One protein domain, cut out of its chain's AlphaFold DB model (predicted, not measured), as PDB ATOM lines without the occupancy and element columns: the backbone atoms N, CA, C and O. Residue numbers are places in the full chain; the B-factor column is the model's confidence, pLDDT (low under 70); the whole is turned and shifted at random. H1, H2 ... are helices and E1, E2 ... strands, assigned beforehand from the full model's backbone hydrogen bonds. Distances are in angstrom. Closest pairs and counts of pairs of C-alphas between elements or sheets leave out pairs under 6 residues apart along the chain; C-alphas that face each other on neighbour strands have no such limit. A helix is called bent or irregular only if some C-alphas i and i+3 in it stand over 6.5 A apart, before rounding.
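Overview. This is residues 150 to 239 and 249 to 280 of the 293 residues of an uncharacterized protein of Albugo candida (UniProt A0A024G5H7). A strongly twisted sheet of four strands has H3 crossing one face, with the long helix H4 packed on H3 at a steep angle, and H1 over the opposite face. H2 packs on H1, nearest in the sheet to E4. The printed part has 122 residues, with four named helices and four named strands in the order E1 H1 E2 E3 H2 E4 H3 H4. The sheet runs E2 E3 E1 E4, all antiparallel, and the class is mixed, helices and strands. The whole is compact, with a radius of gyration of the C-alphas of 14.6 A and spans of 46 by 33 by 26 A.

Arrangement. E1, residues 150 to 155, is an inner strand. H1, residues 161 to 171, is on the sheet at a height of 9.9 A. E2, residues 179 to 184, and E3, residues 189 to 198, form an antiparallel hairpin, with N 182 and O 191 2.9 A apart. E3 and E1 are antiparallel neighbours, with N 153 and O 194 2.8 A apart. H1 runs along the strands, at 12 degrees to E3 on the local plane. H2, residues 202 to 213, touches H1 at a shallow tilt of 28 degrees, opposite ways; the closest C-alphas, of Cys 167 and Cys 213, are 4.6 A apart. H2 is irregular, with C-alphas 208 and 211 7.6 A apart, and is on the sheet but over none of its strands. E4, residues 216 to 220, is the antiparallel neighbour of E1, with N 219 and O 152 2.7 A apart. E1, H1, E2 and E3, H2, E4 are split strand-helix-strand units, in each of which another strand lies between the two strands; both crossovers are right-handed. H3, residues 221 to 233, is on the face opposite to H1, over E2, E3 and only just E1, with 3 C-alphas on E1; it runs across the strands, at 65 degrees to E2 on the local plane. H4, residues 260 to 280, on the same face, touches H3 at a steep tilt of 47 degrees; the closest C-alphas, of Tyr 230 and Val 267, are 6.4 A apart. Every O i to N i+4 pair is within hydrogen-bond range in H3, but 5 of 7 in H1, 6 of 8 in H2 and 15 of 17 in H4.

Along the chain. E1 begins at C-alpha 150 (34.121, 1.967, -9.399). E3 spans 27.8 A and H3 18.8 A. H4 spans 30.9 A and ends at C-alpha 280 (10.488, 5.606, -9.266).

Size, cuts and confidence. The C-alphas farthest apart, of Gln 207 and Pro 258, are 46.5 A apart. Residues 240 to 248 are not printed, and C-alphas 239 and 249 are 14.5 A apart across this cut. Of the links printed whole, none is long. The mean pLDDT of the printed part is 73.5; 46 residues are under 70, among them 249 to 261 and 263 to 280.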
ATOM      1  N   THR A 150      34.369   0.719  -8.684       93.88
ATOM      2  CA  THR A 150      34.121   1.967  -9.399       93.88
ATOM      3  C   THR A 150      32.627   2.124  -9.622       93.88
ATOM      4  O   THR A 150      31.965   1.211 -10.119       93.88
ATOM      5  N   TYR A 151      32.108   3.294  -9.281       94.75
ATOM      6  CA  TYR A 151      30.708   3.653  -9.447       94.75
ATOM      7  C   TYR A 151      30.574   4.921 -10.271       94.75
ATOM      8  O   TYR A 151      31.486   5.753 -10.307       94.75
ATOM      9  N   CYS A 152      29.412   5.079 -10.892       94.69
ATOM     10  CA  CYS A 152      29.022   6.337 -11.489       94.69
ATOM     11  C   CYS A 152      28.048   7.078 -10.590       94.69
ATOM     12  O   CYS A 152      26.884   6.711 -10.485       94.69
ATOM     13  N   LEU A 153      28.527   8.106  -9.904       94.75
ATOM     14  CA  LEU A 153      27.691   8.909  -9.030       94.75
ATOM     15  C   LEU A 153      27.043  10.023  -9.829       94.75
ATOM     16  O   LEU A 153      27.736  10.861 -10.404       94.75
ATOM     17  N   LEU A 154      25.724  10.068  -9.805       92.06
ATOM     18  CA  LEU A 154      24.945  11.171 -10.331       92.06
ATOM     19  C   LEU A 154      24.487  12.019  -9.138       92.06
ATOM     20  O   LEU A 154      23.714  11.572  -8.290       92.06
ATOM     21  N   LEU A 155      25.014  13.235  -9.031       90.75
ATOM     22  CA  LEU A 155      24.702  14.121  -7.910       90.75
ATOM     23  C   LEU A 155      23.385  14.859  -8.146       90.75
ATOM     24  O   LEU A 155      22.922  14.964  -9.280       90.75
ATOM     25  N   GLN A 156      22.783  15.399  -7.087       85.69
ATOM     26  CA  GLN A 156      21.529  16.143  -7.168       85.69
ATOM     27  C   GLN A 156      21.545  17.217  -8.279       85.69
ATOM     28  O   GLN A 156      22.535  17.912  -8.515       85.69
ATOM     29  N   ASP A 157      20.426  17.338  -8.996       79.81
ATOM     30  CA  ASP A 157      20.279  18.340 -10.054       79.81
ATOM     31  C   ASP A 157      20.360  19.760  -9.469       79.81
ATOM     32  O   ASP A 157      19.869  20.021  -8.366       79.81
ATOM     33  N   LYS A 158      20.962  20.686 -10.223       75.56
ATOM     34  CA  LYS A 158      21.130  22.099  -9.846       75.56
ATOM     35  C   LYS A 158      21.896  22.318  -8.534       75.56
ATOM     36  O   LYS A 158      21.680  23.341  -7.883       75.56
ATOM     37  N   ILE A 159      22.802  21.411  -8.152       72.12
ATOM     38  CA  ILE A 159      23.759  21.689  -7.071       72.12
ATOM     39  C   ILE A 159      24.546  22.958  -7.440       72.12
ATOM     40  O   ILE A 159      25.211  22.974  -8.482       72.12
ATOM     41  N   PRO A 160      24.495  24.016  -6.608       67.81
ATOM     42  CA  PRO A 160      25.332  25.193  -6.786       67.81
ATOM     43  C   PRO A 160      26.805  24.796  -6.890       67.81
ATOM     44  O   PRO A 160      27.274  23.973  -6.106       67.81
ATOM     45  N   GLU A 161      27.566  25.417  -7.793       63.00
ATOM     46  CA  GLU A 161      28.995  25.112  -7.982       63.00
ATOM     47  C   GLU A 161      29.792  25.195  -6.671       63.00
ATOM     48  O   GLU A 161      30.699  24.422  -6.411       63.00
ATOM     49  N   ILE A 162      29.393  26.062  -5.751       63.69
ATOM     50  CA  ILE A 162      30.050  26.142  -4.453       63.69
ATOM     51  C   ILE A 162      29.811  24.929  -3.541       63.69
ATOM     52  O   ILE A 162      30.670  24.560  -2.740       63.69
ATOM     53  N   TRP A 163      28.663  24.272  -3.673       72.06
ATOM     54  CA  TRP A 163      28.321  23.085  -2.892       72.06
ATOM     55  C   TRP A 163      28.988  21.842  -3.481       72.06
ATOM     56  O   TRP A 163      29.296  20.911  -2.734       72.06
ATOM     57  N   ILE A 164      29.326  21.861  -4.782       80.50
ATOM     58  CA  ILE A 164      30.091  20.771  -5.396       80.50
ATOM     59  C   ILE A 164      31.443  20.599  -4.706       80.50
ATOM     60  O   ILE A 164      31.847  19.475  -4.448       80.50
ATOM     61  N   LEU A 165      32.109  21.685  -4.300       78.38
ATOM     62  CA  LEU A 165      33.402  21.605  -3.618       78.38
ATOM     63  C   LEU A 165      33.287  20.908  -2.261       78.38
ATOM     64  O   LEU A 165      34.132  20.082  -1.924       78.38
ATOM     65  N   GLY A 166      32.235  21.214  -1.497       82.19
ATOM     66  CA  GLY A 166      31.954  20.540  -0.230       82.19
ATOM     67  C   GLY A 166      31.700  19.047  -0.432       82.19
ATOM     68  O   GLY A 166      32.305  18.217   0.249       82.19
ATOM     69  N   CYS A 167      30.879  18.705  -1.427       88.00
ATOM     70  CA  CYS A 167      30.614  17.319  -1.796       88.00
ATOM     71  C   CYS A 167      31.895  16.574  -2.212       88.00
ATOM     72  O   CYS A 167      32.200  15.511  -1.675       88.00
ATOM     73  N   LEU A 168      32.697  17.166  -3.100       88.50
ATOM     74  CA  LEU A 168      33.956  16.602  -3.586       88.50
ATOM     75  C   LEU A 168      34.969  16.387  -2.463       88.50
ATOM     76  O   LEU A 168      35.626  15.354  -2.429       88.50
ATOM     77  N   ARG A 169      35.082  17.328  -1.519       86.31
ATOM     78  CA  ARG A 169      35.943  17.166  -0.338       86.31
ATOM     79  C   ARG A 169      35.492  16.004   0.541       86.31
ATOM     80  O   ARG A 169      36.336  15.292   1.071       86.31
ATOM     81  N   CYS A 170      34.183  15.802   0.688       91.12
ATOM     82  CA  CYS A 170      33.661  14.689   1.475       91.12
ATOM     83  C   CYS A 170      33.888  13.332   0.795       91.12
ATOM     84  O   CYS A 170      34.347  12.386   1.445       91.12
ATOM     85  N   LEU A 171      33.576  13.252  -0.504       92.31
ATOM     86  CA  LEU A 171      33.781  12.053  -1.315       92.31
ATOM     87  C   LEU A 171      35.270  11.709  -1.430       92.31
ATOM     88  O   LEU A 171      35.611  10.534  -1.430       92.31
ATOM     89  N   ALA A 172      36.143  12.721  -1.452       92.38
ATOM     90  CA  ALA A 172      37.590  12.580  -1.607       92.38
ATOM     91  C   ALA A 172      37.966  11.694  -2.818       92.38
ATOM     92  O   ALA A 172      38.631  10.674  -2.639       92.38
ATOM     93  N   PRO A 173      37.515  12.054  -4.040       88.44
ATOM     94  CA  PRO A 173      37.808  11.280  -5.242       88.44
ATOM     95  C   PRO A 173      39.321  11.203  -5.481       88.44
ATOM     96  O   PRO A 173      40.035  12.184  -5.258       88.44
ATOM     97  N   GLY A 174      39.792  10.040  -5.928       85.69
ATOM     98  CA  GLY A 174      41.211   9.798  -6.198       85.69
ATOM     99  C   GLY A 174      41.693  10.413  -7.515       85.69
ATOM    100  O   GLY A 174      40.907  10.914  -8.313       85.69
ATOM    101  N   ASP A 175      42.992  10.304  -7.803       80.62
ATOM    102  CA  ASP A 175      43.587  10.872  -9.029       80.62
ATOM    103  C   ASP A 175      43.040  10.253 -10.329       80.62
ATOM    104  O   ASP A 175      43.135  10.846 -11.402       80.62
ATOM    105  N   LYS A 176      42.477   9.041 -10.242       80.75
ATOM    106  CA  LYS A 176      41.875   8.311 -11.372       80.75
ATOM    107  C   LYS A 176      40.377   8.582 -11.543       80.75
ATOM    108  O   LYS A 176      39.779   8.084 -12.501       80.75
ATOM    109  N   ASP A 177      39.775   9.305 -10.606       86.81
ATOM    110  CA  ASP A 177      38.354   9.618 -10.621       86.81
ATOM    111  C   ASP A 177      38.103  10.823 -11.533       86.81
ATOM    112  O   ASP A 177      38.768  11.858 -11.465       86.81
ATOM    113  N   GLU A 178      37.124  10.677 -12.417       83.56
ATOM    114  CA  GLU A 178      36.802  11.651 -13.458       83.56
ATOM    115  C   GLU A 178      35.483  12.354 -13.126       83.56
ATOM    116  O   GLU A 178      34.611  11.800 -12.453       83.56
ATOM    117  N   ARG A 179      35.331  13.593 -13.598       84.12
ATOM    118  CA  ARG A 179      34.152  14.424 -13.335       84.12
ATOM    119  C   ARG A 179      33.594  14.935 -14.648       84.12
ATOM    120  O   ARG A 179      34.339  15.432 -15.490       84.12
ATOM    121  N   TYR A 180      32.282  14.860 -14.780       81.75
ATOM    122  CA  TYR A 180      31.552  15.245 -15.973       81.75
ATOM    123  C   TYR A 180      30.413  16.181 -15.586       81.75
ATOM    124  O   TYR A 180      29.765  15.992 -14.554       81.75
ATOM    125  N   LEU A 181      30.146  17.178 -16.424       79.38
ATOM    126  CA  LEU A 181      28.971  18.030 -16.298       79.38
ATOM    127  C   LEU A 181      28.021  17.704 -17.450       79.38
ATOM    128  O   LEU A 181      28.299  18.021 -18.604       79.38
ATOM    129  N   ILE A 182      26.914  17.038 -17.138       78.19
ATOM    130  CA  ILE A 182      25.905  16.629 -18.116       78.19
ATOM    131  C   ILE A 182      24.868  17.741 -18.241       78.19
ATOM    132  O   ILE A 182      24.228  18.099 -17.250       78.19
ATOM    133  N   SER A 183      24.653  18.262 -19.453       72.12
ATOM    134  CA  SER A 183      23.520  19.158 -19.698       72.12
ATOM    135  C   SER A 183      22.236  18.360 -19.933       72.12
ATOM    136  O   SER A 183      22.215  17.379 -20.680       72.12
ATOM    137  N   LYS A 184      21.145  18.790 -19.296       73.25
ATOM    138  CA  LYS A 184      19.788  18.278 -19.505       73.25
ATOM    139  C   LYS A 184      18.990  19.315 -20.295       73.25
ATOM    140  O   LYS A 184      18.335  20.169 -19.690       73.25
ATOM    141  N   PRO A 185      19.018  19.273 -21.641       60.19
ATOM    142  CA  PRO A 185      18.458  20.338 -22.474       60.19
ATOM    143  C   PRO A 185      16.959  20.552 -22.232       60.19
ATOM    144  O   PRO A 185      16.512  21.692 -22.130       60.19
ATOM    145  N   ASN A 186      16.202  19.468 -22.029       67.62
ATOM    146  CA  ASN A 186      14.758  19.525 -21.771       67.62
ATOM    147  C   ASN A 186      14.411  20.245 -20.457       67.62
ATOM    148  O   ASN A 186      13.339  20.830 -20.341       67.62
ATOM    149  N   LEU A 187      15.319  20.223 -19.476       68.31
ATOM    150  CA  LEU A 187      15.117  20.807 -18.147       68.31
ATOM    151  C   LEU A 187      15.884  22.121 -17.944       68.31
ATOM    152  O   LEU A 187      15.776  22.729 -16.876       68.31
ATOM    153  N   ARG A 188      16.656  22.562 -18.952       72.06
ATOM    154  CA  ARG A 188      17.585  23.706 -18.873       72.06
ATOM    155  C   ARG A 188      18.452  23.661 -17.607       72.06
ATOM    156  O   ARG A 188      18.686  24.685 -16.965       72.06
ATOM    157  N   SER A 189      18.885  22.464 -17.219       77.31
ATOM    158  CA  SER A 189      19.686  22.224 -16.019       77.31
ATOM    159  C   SER A 189      20.967  21.467 -16.350       77.31
ATOM    160  O   SER A 189      21.128  20.927 -17.447       77.31
ATOM    161  N   HIS A 190      21.897  21.471 -15.399       76.56
ATOM    162  CA  HIS A 190      23.133  20.710 -15.475       76.56
ATOM    163  C   HIS A 190      23.235  19.824 -14.245       76.56
ATOM    164  O   HIS A 190      22.835  20.224 -13.149       76.56
ATOM    165  N   GLN A 191      23.812  18.646 -14.435       83.06
ATOM    166  CA  GLN A 191      24.000  17.676 -13.375       83.06
ATOM    167  C   GLN A 191      25.437  17.166 -13.378       83.06
ATOM    168  O   GLN A 191      25.999  16.851 -14.429       83.06
ATOM    169  N   TRP A 192      26.027  17.099 -12.190       86.31
ATOM    170  CA  TRP A 192      27.370  16.569 -12.006       86.31
ATOM    171  C   TRP A 192      27.344  15.047 -11.985       86.31
ATOM    172  O   TRP A 192      26.519  14.441 -11.298       86.31
ATOM    173  N   VAL A 193      28.289  14.453 -12.707       89.75
ATOM    174  CA  VAL A 193      28.543  13.015 -12.710       89.75
ATOM    175  C   VAL A 193      29.983  12.757 -12.335       89.75
ATOM    176  O   VAL A 193      30.892  13.416 -12.839       89.75
ATOM    177  N   LEU A 194      30.192  11.807 -11.436       92.00
ATOM    178  CA  LEU A 194      31.505  11.431 -10.953       92.00
ATOM    179  C   LEU A 194      31.750   9.950 -11.169       92.00
ATOM    180  O   LEU A 194      30.993   9.114 -10.684       92.00
ATOM    181  N   ARG A 195      32.868   9.629 -11.810       93.00
ATOM    182  CA  ARG A 195      33.461   8.301 -11.711       93.00
ATOM    183  C   ARG A 195      34.167   8.231 -10.366       93.00
ATOM    184  O   ARG A 195      35.143   8.941 -10.175       93.00
ATOM    185  N   TYR A 196      33.636   7.441  -9.443       94.62
ATOM    186  CA  TYR A 196      34.081   7.397  -8.054       94.62
ATOM    187  C   TYR A 196      34.528   5.989  -7.685       94.62
ATOM    188  O   TYR A 196      33.729   5.047  -7.702       94.62
ATOM    189  N   THR A 197      35.803   5.853  -7.340       94.62
ATOM    190  CA  THR A 197      36.401   4.579  -6.942       94.62
ATOM    191  C   THR A 197      36.506   4.523  -5.428       94.62
ATOM    192  O   THR A 197      37.197   5.329  -4.810       94.62
ATOM    193  N   THR A 198      35.836   3.559  -4.799       94.19
ATOM    194  CA  THR A 198      35.834   3.453  -3.339       94.19
ATOM    195  C   THR A 198      35.832   2.011  -2.856       94.19
ATOM    196  O   THR A 198      35.400   1.087  -3.543       94.19
ATOM    197  N   THR A 199      36.334   1.820  -1.641       94.62
ATOM    198  CA  THR A 199      36.239   0.566  -0.882       94.62
ATOM    199  C   THR A 199      35.063   0.590   0.095       94.62
ATOM    200  O   THR A 199      34.730  -0.435   0.686       94.62
ATOM    201  N   LYS A 200      34.430   1.757   0.272       93.94
ATOM    202  CA  LYS A 200      33.304   1.969   1.185       93.94
ATOM    203  C   LYS A 200      31.992   1.539   0.544       93.94
ATOM    204  O   LYS A 200      31.844   1.568  -0.676       93.94
ATOM    205  N   THR A 201      31.013   1.185   1.372       93.56
ATOM    206  CA  THR A 201      29.673   0.880   0.868       93.56
ATOM    207  C   THR A 201      28.933   2.157   0.451       93.56
ATOM    208  O   THR A 201      29.274   3.275   0.860       93.56
ATOM    209  N   GLN A 202      27.888   1.990  -0.362       94.00
ATOM    210  CA  GLN A 202      26.977   3.077  -0.728       94.00
ATOM    211  C   GLN A 202      26.341   3.719   0.514       94.00
ATOM    212  O   GLN A 202      26.269   4.944   0.600       94.00
ATOM    213  N   VAL A 203      25.931   2.900   1.489       93.50
ATOM    214  CA  VAL A 203      25.298   3.356   2.736       93.50
ATOM    215  C   VAL A 203      26.265   4.219   3.545       93.50
ATOM    216  O   VAL A 203      25.911   5.338   3.911       93.50
ATOM    217  N   ASP A 204      27.507   3.765   3.731       94.19
ATOM    218  CA  ASP A 204      28.521   4.522   4.482       94.19
ATOM    219  C   ASP A 204      28.840   5.860   3.813       94.19
ATOM    220  O   ASP A 204      28.973   6.897   4.468       94.19
ATOM    221  N   THR A 205      28.963   5.847   2.485       93.75
ATOM    222  CA  THR A 205      29.249   7.059   1.713       93.75
ATOM    223  C   THR A 205      28.094   8.050   1.820       93.75
ATOM    224  O   THR A 205      28.329   9.241   2.027       93.75
ATOM    225  N   MET A 206      26.850   7.573   1.743       90.06
ATOM    226  CA  MET A 206      25.662   8.413   1.869       90.06
ATOM    227  C   MET A 206      25.501   8.974   3.285       90.06
ATOM    228  O   MET A 206      25.224  10.160   3.442       90.06
ATOM    229  N   GLN A 207      25.746   8.175   4.322       90.12
ATOM    230  CA  GLN A 207      25.694   8.647   5.707       90.12
ATOM    231  C   GLN A 207      26.755   9.720   5.978       90.12
ATOM    232  O   GLN A 207      26.491  10.698   6.678       90.12
ATOM    233  N   ARG A 208      27.950   9.568   5.400       93.75
ATOM    234  CA  ARG A 208      29.049  10.522   5.576       93.75
ATOM    235  C   ARG A 208      28.864  11.798   4.755       93.75
ATOM    236  O   ARG A 208      29.151  12.882   5.253       93.75
ATOM    237  N   CYS A 209      28.431  11.669   3.502       93.06
ATOM    238  CA  CYS A 209      28.481  12.750   2.516       93.06
ATOM    239  C   CYS A 209      27.124  13.246   2.027       93.06
ATOM    240  O   CYS A 209      27.084  14.267   1.344       93.06
ATOM    241  N   GLY A 210      26.016  12.610   2.409       88.25
ATOM    242  CA  GLY A 210      24.669  12.996   1.980       88.25
ATOM    243  C   GLY A 210      24.315  14.439   2.336       88.25
ATOM    244  O   GLY A 210      23.734  15.148   1.527       88.25
ATOM    245  N   ASN A 211      24.766  14.943   3.490       84.19
ATOM    246  CA  ASN A 211      24.537  16.346   3.863       84.19
ATOM    247  C   ASN A 211      25.268  17.342   2.944       84.19
ATOM    248  O   ASN A 211      24.769  18.441   2.714       84.19
ATOM    249  N   ALA A 212      26.448  16.978   2.432       85.56
ATOM    250  CA  ALA A 212      27.253  17.842   1.565       85.56
ATOM    251  C   ALA A 212      26.872  17.704   0.084       85.56
ATOM    252  O   ALA A 212      26.944  18.673  -0.669       85.56
ATOM    253  N   CYS A 213      26.490  16.499  -0.333       86.75
ATOM    254  CA  CYS A 213      26.196  16.150  -1.719       86.75
ATOM    255  C   CYS A 213      24.704  16.173  -2.063       86.75
ATOM    256  O   CYS A 213      24.356  16.093  -3.240       86.75
ATOM    257  N   GLY A 214      23.828  16.253  -1.060       89.00
ATOM    258  CA  GLY A 214      22.403  16.013  -1.234       89.00
ATOM    259  C   GLY A 214      22.132  14.559  -1.619       89.00
ATOM    260  O   GLY A 214      22.789  13.630  -1.143       89.00
ATOM    261  N   THR A 215      21.162  14.358  -2.503       89.19
ATOM    262  CA  THR A 215      20.876  13.030  -3.053       89.19
ATOM    263  C   THR A 215      21.992  12.600  -4.009       89.19
ATOM    264  O   THR A 215      22.300  13.310  -4.966       89.19
ATOM    265  N   ILE A 216      22.569  11.423  -3.762       92.12
ATOM    266  CA  ILE A 216      23.542  10.765  -4.639       92.12
ATOM    267  C   ILE A 216      22.870   9.530  -5.234       92.12
ATOM    268  O   ILE A 216      22.533   8.594  -4.506       92.12
ATOM    269  N   GLU A 217      22.690   9.520  -6.548       92.56
ATOM    270  CA  GLU A 217      22.280   8.334  -7.297       92.56
ATOM    271  C   GLU A 217      23.524   7.532  -7.692       92.56
ATOM    272  O   GLU A 217      24.559   8.099  -8.049       92.56
ATOM    273  N   TRP A 218      23.434   6.208  -7.574       93.69
ATOM    274  CA  TRP A 218      24.562   5.303  -7.770       93.69
ATOM    275  C   TRP A 218      24.350   4.463  -9.009       93.69
ATOM    276  O   TRP A 218      23.350   3.760  -9.136       93.69
ATOM    277  N   GLY A 219      25.344   4.526  -9.873       91.94
ATOM    278  CA  GLY A 219      25.401   3.830 -11.130       91.94
ATOM    279  C   GLY A 219      26.589   2.883 -11.244       91.94
ATOM    280  O   GLY A 219      27.532   2.917 -10.445       91.94
ATOM    281  N   SER A 220      26.559   2.040 -12.268       92.31
ATOM    282  CA  SER A 220      27.657   1.150 -12.645       92.31
ATOM    283  C   SER A 220      28.800   1.907 -13.332       92.31
ATOM    284  O   SER A 220      28.621   3.003 -13.857       92.31
ATOM    285  N   GLU A 221      29.992   1.311 -13.397       89.62
ATOM    286  CA  GLU A 221      31.126   1.905 -14.124       89.62
ATOM    287  C   GLU A 221      30.818   2.157 -15.615       89.62
ATOM    288  O   GLU A 221      31.274   3.152 -16.183       89.62
ATOM    289  N   ILE A 222      29.995   1.304 -16.235       85.25
ATOM    290  CA  ILE A 222      29.598   1.434 -17.644       85.25
ATOM    291  C   ILE A 222      28.829   2.739 -17.874       85.25
ATOM    292  O   ILE A 222      29.066   3.433 -18.862       85.25
ATOM    293  N   GLU A 223      27.960   3.131 -16.946       84.19
ATOM    294  CA  GLU A 223      27.192   4.377 -17.057       84.19
ATOM    295  C   GLU A 223      28.095   5.613 -17.025       84.19
ATOM    296  O   GLU A 223      27.776   6.626 -17.644       84.19
ATOM    297  N   CYS A 224      29.274   5.522 -16.406       84.44
ATOM    298  CA  CYS A 224      30.269   6.590 -16.456       84.44
ATOM    299  C   CYS A 224      30.945   6.716 -17.815       84.44
ATOM    300  O   CYS A 224      31.247   7.830 -18.242       84.44
ATOM    301  N   LEU A 225      31.114   5.608 -18.539       80.75
ATOM    302  CA  LEU A 225      31.545   5.659 -19.933       80.75
ATOM    303  C   LEU A 225      30.471   6.320 -20.804       80.75
ATOM    304  O   LEU A 225      30.796   7.170 -21.630       80.75
ATOM    305  N   VAL A 226      29.194   5.999 -20.579       80.50
ATOM    306  CA  VAL A 226      28.070   6.625 -21.294       80.50
ATOM    307  C   VAL A 226      27.998   8.128 -20.998       80.50
ATOM    308  O   VAL A 226      27.908   8.931 -21.926       80.50
ATOM    309  N   ALA A 227      28.114   8.526 -19.728       77.25
ATOM    310  CA  ALA A 227      28.175   9.926 -19.304       77.25
ATOM    311  C   ALA A 227      29.348  10.673 -19.955       77.25
ATOM    312  O   ALA A 227      29.167  11.761 -20.506       77.25
ATOM    313  N   ARG A 228      30.538  10.065 -19.958       79.81
ATOM    314  CA  ARG A 228      31.733  10.605 -20.614       79.81
ATOM    315  C   ARG A 228      31.495  10.836 -22.102       79.81
ATOM    316  O   ARG A 228      31.700  11.954 -22.570       79.81
ATOM    317  N   LEU A 229      31.010   9.819 -22.818       72.50
ATOM    318  CA  LEU A 229      30.683   9.903 -24.245       72.50
ATOM    319  C   LEU A 229      29.674  11.017 -24.520       72.50
ATOM    320  O   LEU A 229      29.869  11.833 -25.422       72.50
ATOM    321  N   TYR A 230      28.626  11.102 -23.700       71.31
ATOM    322  CA  TYR A 230      27.628  12.155 -23.808       71.31
ATOM    323  C   TYR A 230      28.252  13.541 -23.674       71.31
ATOM    324  O   TYR A 230      28.081  14.381 -24.556       71.31
ATOM    325  N   THR A 231      29.040  13.770 -22.622       67.88
ATOM    326  CA  THR A 231      29.700  15.066 -22.424       67.88
ATOM    327  C   THR A 231      30.673  15.413 -23.550       67.88
ATOM    328  O   THR A 231      30.679  16.560 -23.991       67.88
ATOM    329  N   SER A 232      31.411  14.441 -24.102       65.44
ATOM    330  CA  SER A 232      32.289  14.687 -25.256       65.44
ATOM    331  C   SER A 232      31.521  15.001 -26.540       65.44
ATOM    332  O   SER A 232      31.969  15.816 -27.339       65.44
ATOM    333  N   THR A 233      30.349  14.389 -26.737       62.84
ATOM    334  CA  THR A 233      29.524  14.604 -27.939       62.84
ATOM    335  C   THR A 233      28.747  15.920 -27.918       62.84
ATOM    336  O   THR A 233      28.352  16.415 -28.976       62.84
ATOM    337  N   GLN A 234      28.494  16.474 -26.726       60.44
ATOM    338  CA  GLN A 234      27.668  17.666 -26.577       60.44
ATOM    339  C   GLN A 234      28.349  18.954 -27.028       60.44
ATOM    340  O   GLN A 234      27.621  19.904 -27.279       60.44
ATOM    341  N   GLU A 235      29.679  18.987 -27.175       49.78
ATOM    342  CA  GLU A 235      30.424  20.093 -27.798       49.78
ATOM    343  C   GLU A 235      29.898  21.493 -27.404       49.78
ATOM    344  O   GLU A 235      29.798  22.395 -28.229       49.78
ATOM    345  N   ILE A 236      29.525  21.692 -26.131       46.38
ATOM    346  CA  ILE A 236      29.227  23.028 -25.612       46.38
ATOM    347  C   ILE A 236      30.545  23.604 -25.111       46.38
ATOM    348  O   ILE A 236      30.939  23.478 -23.953       46.38
ATOM    349  N   SER A 237      31.226  24.242 -26.058       46.31
ATOM    350  CA  SER A 237      32.122  25.360 -25.820       46.31
ATOM    351  C   SER A 237      31.470  26.395 -24.891       46.31
ATOM    352  O   SER A 237      30.290  26.697 -25.070       46.31
ATOM    353  N   LEU A 238      32.270  26.982 -23.989       37.34
ATOM    354  CA  LEU A 238      32.328  28.419 -23.618       37.34
ATOM    355  C   LEU A 238      32.474  28.714 -22.115       37.34
ATOM    356  O   LEU A 238      32.867  29.824 -21.779       37.34
ATOM    357  N   TYR A 239      32.262  27.748 -21.216       41.53
ATOM    358  CA  TYR A 239      32.422  27.966 -19.765       41.53
ATOM    359  C   TYR A 239      33.388  26.986 -19.088       41.53
ATOM    360  O   TYR A 239      33.243  26.690 -17.906       41.53
ATOM    361  N   THR A 249      40.133  16.497 -17.773       37.56
ATOM    362  CA  THR A 249      40.470  15.905 -19.066       37.56
ATOM    363  C   THR A 249      39.334  16.187 -20.038       37.56
ATOM    364  O   THR A 249      38.239  15.640 -19.909       37.56
ATOM    365  N   THR A 250      39.580  17.037 -21.030       37.53
ATOM    366  CA  THR A 250      38.681  17.209 -22.174       37.53
ATOM    367  C   THR A 250      38.883  16.053 -23.147       37.53
ATOM    368  O   THR A 250      39.929  15.929 -23.778       37.53
ATOM    369  N   LEU A 251      37.880  15.181 -23.276       36.56
ATOM    370  CA  LEU A 251      37.886  14.141 -24.302       36.56
ATOM    371  C   LEU A 251      37.372  14.737 -25.621       36.56
ATOM    372  O   LEU A 251      36.184  15.021 -25.757       36.56
ATOM    373  N   THR A 252      38.261  14.922 -26.593       36.22
ATOM    374  CA  THR A 252      37.898  15.367 -27.945       36.22
ATOM    375  C   THR A 252      37.516  14.147 -28.784       36.22
ATOM    376  O   THR A 252      38.370  13.319 -29.090       36.22
ATOM    377  N   MET A 253      36.238  14.003 -29.143       40.56
ATOM    378  CA  MET A 253      35.788  12.952 -30.062       40.56
ATOM    379  C   MET A 253      35.593  13.510 -31.469       40.56
ATOM    380  O   MET A 253      34.723  14.341 -31.709       40.56
ATOM    381  N   THR A 254      36.374  13.012 -32.424       41.81
ATOM    382  CA  THR A 254      36.125  13.225 -33.853       41.81
ATOM    383  C   THR A 254      35.076  12.226 -34.330       41.81
ATOM    384  O   THR A 254      35.362  11.039 -34.480       41.81
ATOM    385  N   HIS A 255      33.847  12.689 -34.552       47.34
ATOM    386  CA  HIS A 255      32.785  11.860 -35.123       47.34
ATOM    387  C   HIS A 255      32.868  11.847 -36.652       47.34
ATOM    388  O   HIS A 255      33.049  12.896 -37.268       47.34
ATOM    389  N   SER A 256      32.641  10.688 -37.280       44.28
ATOM    390  CA  SER A 256      32.267  10.675 -38.695       44.28
ATOM    391  C   SER A 256      30.861  11.279 -38.825       44.28
ATOM    392  O   SER A 256      29.920  10.881 -38.132       44.28
ATOM    393  N   GLN A 257      30.715  12.291 -39.682       51.69
ATOM    394  CA  GLN A 257      29.509  13.121 -39.784       51.69
ATOM    395  C   GLN A 257      28.162  12.394 -39.995       51.69
ATOM    396  O   GLN A 257      27.179  12.928 -39.482       51.69
ATOM    397  N   PRO A 258      28.042  11.213 -40.641       56.81
ATOM    398  CA  PRO A 258      26.722  10.589 -40.779       56.81
ATOM    399  C   PRO A 258      26.175   9.976 -39.474       56.81
ATOM    400  O   PRO A 258      24.963   9.933 -39.301       56.81
ATOM    401  N   ASN A 259      27.028   9.583 -38.513       59.44
ATOM    402  CA  ASN A 259      26.596   8.750 -37.373       59.44
ATOM    403  C   ASN A 259      26.532   9.504 -36.028       59.44
ATOM    404  O   ASN A 259      26.103   8.939 -35.018       59.44
ATOM    405  N   LYS A 260      26.934  10.788 -35.986       63.03
ATOM    406  CA  LYS A 260      26.929  11.613 -34.754       63.03
ATOM    407  C   LYS A 260      25.530  11.693 -34.137       63.03
ATOM    408  O   LYS A 260      25.376  11.496 -32.935       63.03
ATOM    409  N   ASN A 261      24.509  11.951 -34.956       66.81
ATOM    410  CA  ASN A 261      23.134  12.138 -34.482       66.81
ATOM    411  C   ASN A 261      22.496  10.834 -33.985       66.81
ATOM    412  O   ASN A 261      21.760  10.853 -33.001       66.81
ATOM    413  N   GLU A 262      22.807   9.708 -34.624       71.31
ATOM    414  CA  GLU A 262      22.301   8.391 -34.231       71.31
ATOM    415  C   GLU A 262      22.931   7.926 -32.910       71.31
ATOM    416  O   GLU A 262      22.223   7.526 -31.984       71.31
ATOM    417  N   CYS A 263      24.248   8.109 -32.760       64.19
ATOM    418  CA  CYS A 263      24.958   7.861 -31.506       64.19
ATOM    419  C   CYS A 263      24.424   8.753 -30.372       64.19
ATOM    420  O   CYS A 263      24.087   8.257 -29.298       64.19
ATOM    421  N   LEU A 264      24.253  10.054 -30.630       63.25
ATOM    422  CA  LEU A 264      23.651  10.992 -29.679       63.25
ATOM    423  C   LEU A 264      22.232  10.588 -29.272       63.25
ATOM    424  O   LEU A 264      21.878  10.734 -28.103       63.25
ATOM    425  N   SER A 265      21.419  10.098 -30.209       69.06
ATOM    426  CA  SER A 265      20.060   9.625 -29.933       69.06
ATOM    427  C   SER A 265      20.065   8.424 -28.981       69.06
ATOM    428  O   SER A 265      19.372   8.442 -27.964       69.06
ATOM    429  N   CYS A 266      20.923   7.433 -29.247       68.19
ATOM    430  CA  CYS A 266      21.096   6.249 -28.402       68.19
ATOM    431  C   CYS A 266      21.596   6.609 -26.991       68.19
ATOM    432  O   CYS A 266      21.038   6.183 -25.984       68.19
ATOM    433  N   VAL A 267      22.607   7.473 -26.895       64.19
ATOM    434  CA  VAL A 267      23.149   7.905 -25.599       64.19
ATOM    435  C   VAL A 267      22.120   8.730 -24.810       64.19
ATOM    436  O   VAL A 267      21.995   8.565 -23.597       64.19
ATOM    437  N   ARG A 268      21.339   9.593 -25.480       64.94
ATOM    438  CA  ARG A 268      20.258  10.362 -24.836       64.94
ATOM    439  C   ARG A 268      19.168   9.462 -24.270       64.94
ATOM    440  O   ARG A 268      18.695   9.756 -23.175       64.94
ATOM    441  N   SER A 269      18.763   8.413 -24.987       63.09
ATOM    442  CA  SER A 269      17.717   7.506 -24.501       63.09
ATOM    443  C   SER A 269      18.185   6.712 -23.278       63.09
ATOM    444  O   SER A 269      17.421   6.564 -22.323       63.09
ATOM    445  N   LEU A 270      19.456   6.296 -23.248       60.09
ATOM    446  CA  LEU A 270      20.060   5.610 -22.104       60.09
ATOM    447  C   LEU A 270      20.127   6.509 -20.863       60.09
ATOM    448  O   LEU A 270      19.688   6.108 -19.790       60.09
ATOM    449  N   ILE A 271      20.602   7.750 -21.001       55.47
ATOM    450  CA  ILE A 271      20.692   8.683 -19.863       55.47
ATOM    451  C   ILE A 271      19.299   9.146 -19.412       55.47
ATOM    452  O   ILE A 271      19.032   9.220 -18.215       55.47
ATOM    453  N   GLY A 272      18.402   9.453 -20.354       53.44
ATOM    454  CA  GLY A 272      17.044   9.909 -20.049       53.44
ATOM    455  C   GLY A 272      16.226   8.862 -19.293       53.44
ATOM    456  O   GLY A 272      15.598   9.192 -18.291       53.44
ATOM    457  N   SER A 273      16.292   7.596 -19.718       49.97
ATOM    458  CA  SER A 273      15.563   6.496 -19.068       49.97
ATOM    459  C   SER A 273      16.124   6.127 -17.687       49.97
ATOM    460  O   SER A 273      15.344   5.858 -16.774       49.97
ATOM    461  N   HIS A 274      17.446   6.189 -17.483       42.91
ATOM    462  CA  HIS A 274      18.066   5.898 -16.180       42.91
ATOM    463  C   HIS A 274      17.741   6.935 -15.096       42.91
ATOM    464  O   HIS A 274      17.500   6.572 -13.940       42.91
ATOM    465  N   VAL A 275      17.688   8.219 -15.463       43.09
ATOM    466  CA  VAL A 275      17.347   9.316 -14.538       43.09
ATOM    467  C   VAL A 275      15.896   9.205 -14.046       43.09
ATOM    468  O   VAL A 275      15.586   9.601 -12.923       43.09
ATOM    469  N   GLU A 276      14.990   8.663 -14.860       39.19
ATOM    470  CA  GLU A 276      13.574   8.534 -14.498       39.19
ATOM    471  C   GLU A 276      13.271   7.230 -13.739       39.19
ATOM    472  O   GLU A 276      12.537   7.260 -12.746       39.19
ATOM    473  N   HIS A 277      13.884   6.100 -14.113       31.67
ATOM    474  CA  HIS A 277      13.630   4.805 -13.462       31.67
ATOM    475  C   HIS A 277      14.199   4.688 -12.038       31.67
ATOM    476  O   HIS A 277      13.577   4.057 -11.173       31.67
ATOM    477  N   THR A 278      15.333   5.333 -11.753       36.38
ATOM    478  CA  THR A 278      15.929   5.327 -10.402       36.38
ATOM    479  C   THR A 278      15.064   6.113  -9.412       36.38
ATOM    480  O   THR A 278      14.918   5.726  -8.253       36.38
ATOM    481  N   ARG A 279      14.390   7.167  -9.890       36.34
ATOM    482  CA  ARG A 279      13.489   7.998  -9.083       36.34
ATOM    483  C   ARG A 279      12.205   7.270  -8.678       36.34
ATOM    484  O   ARG A 279      11.688   7.518  -7.591       36.34
ATOM    485  N   ALA A 280      11.701   6.379  -9.532       34.41
ATOM    486  CA  ALA A 280      10.488   5.606  -9.266       34.41
ATOM    487  C   ALA A 280      10.719   4.423  -8.307       34.41
ATOM    488  O   ALA A 280       9.801   4.031  -7.595       34.41
TER     489      ALA A 280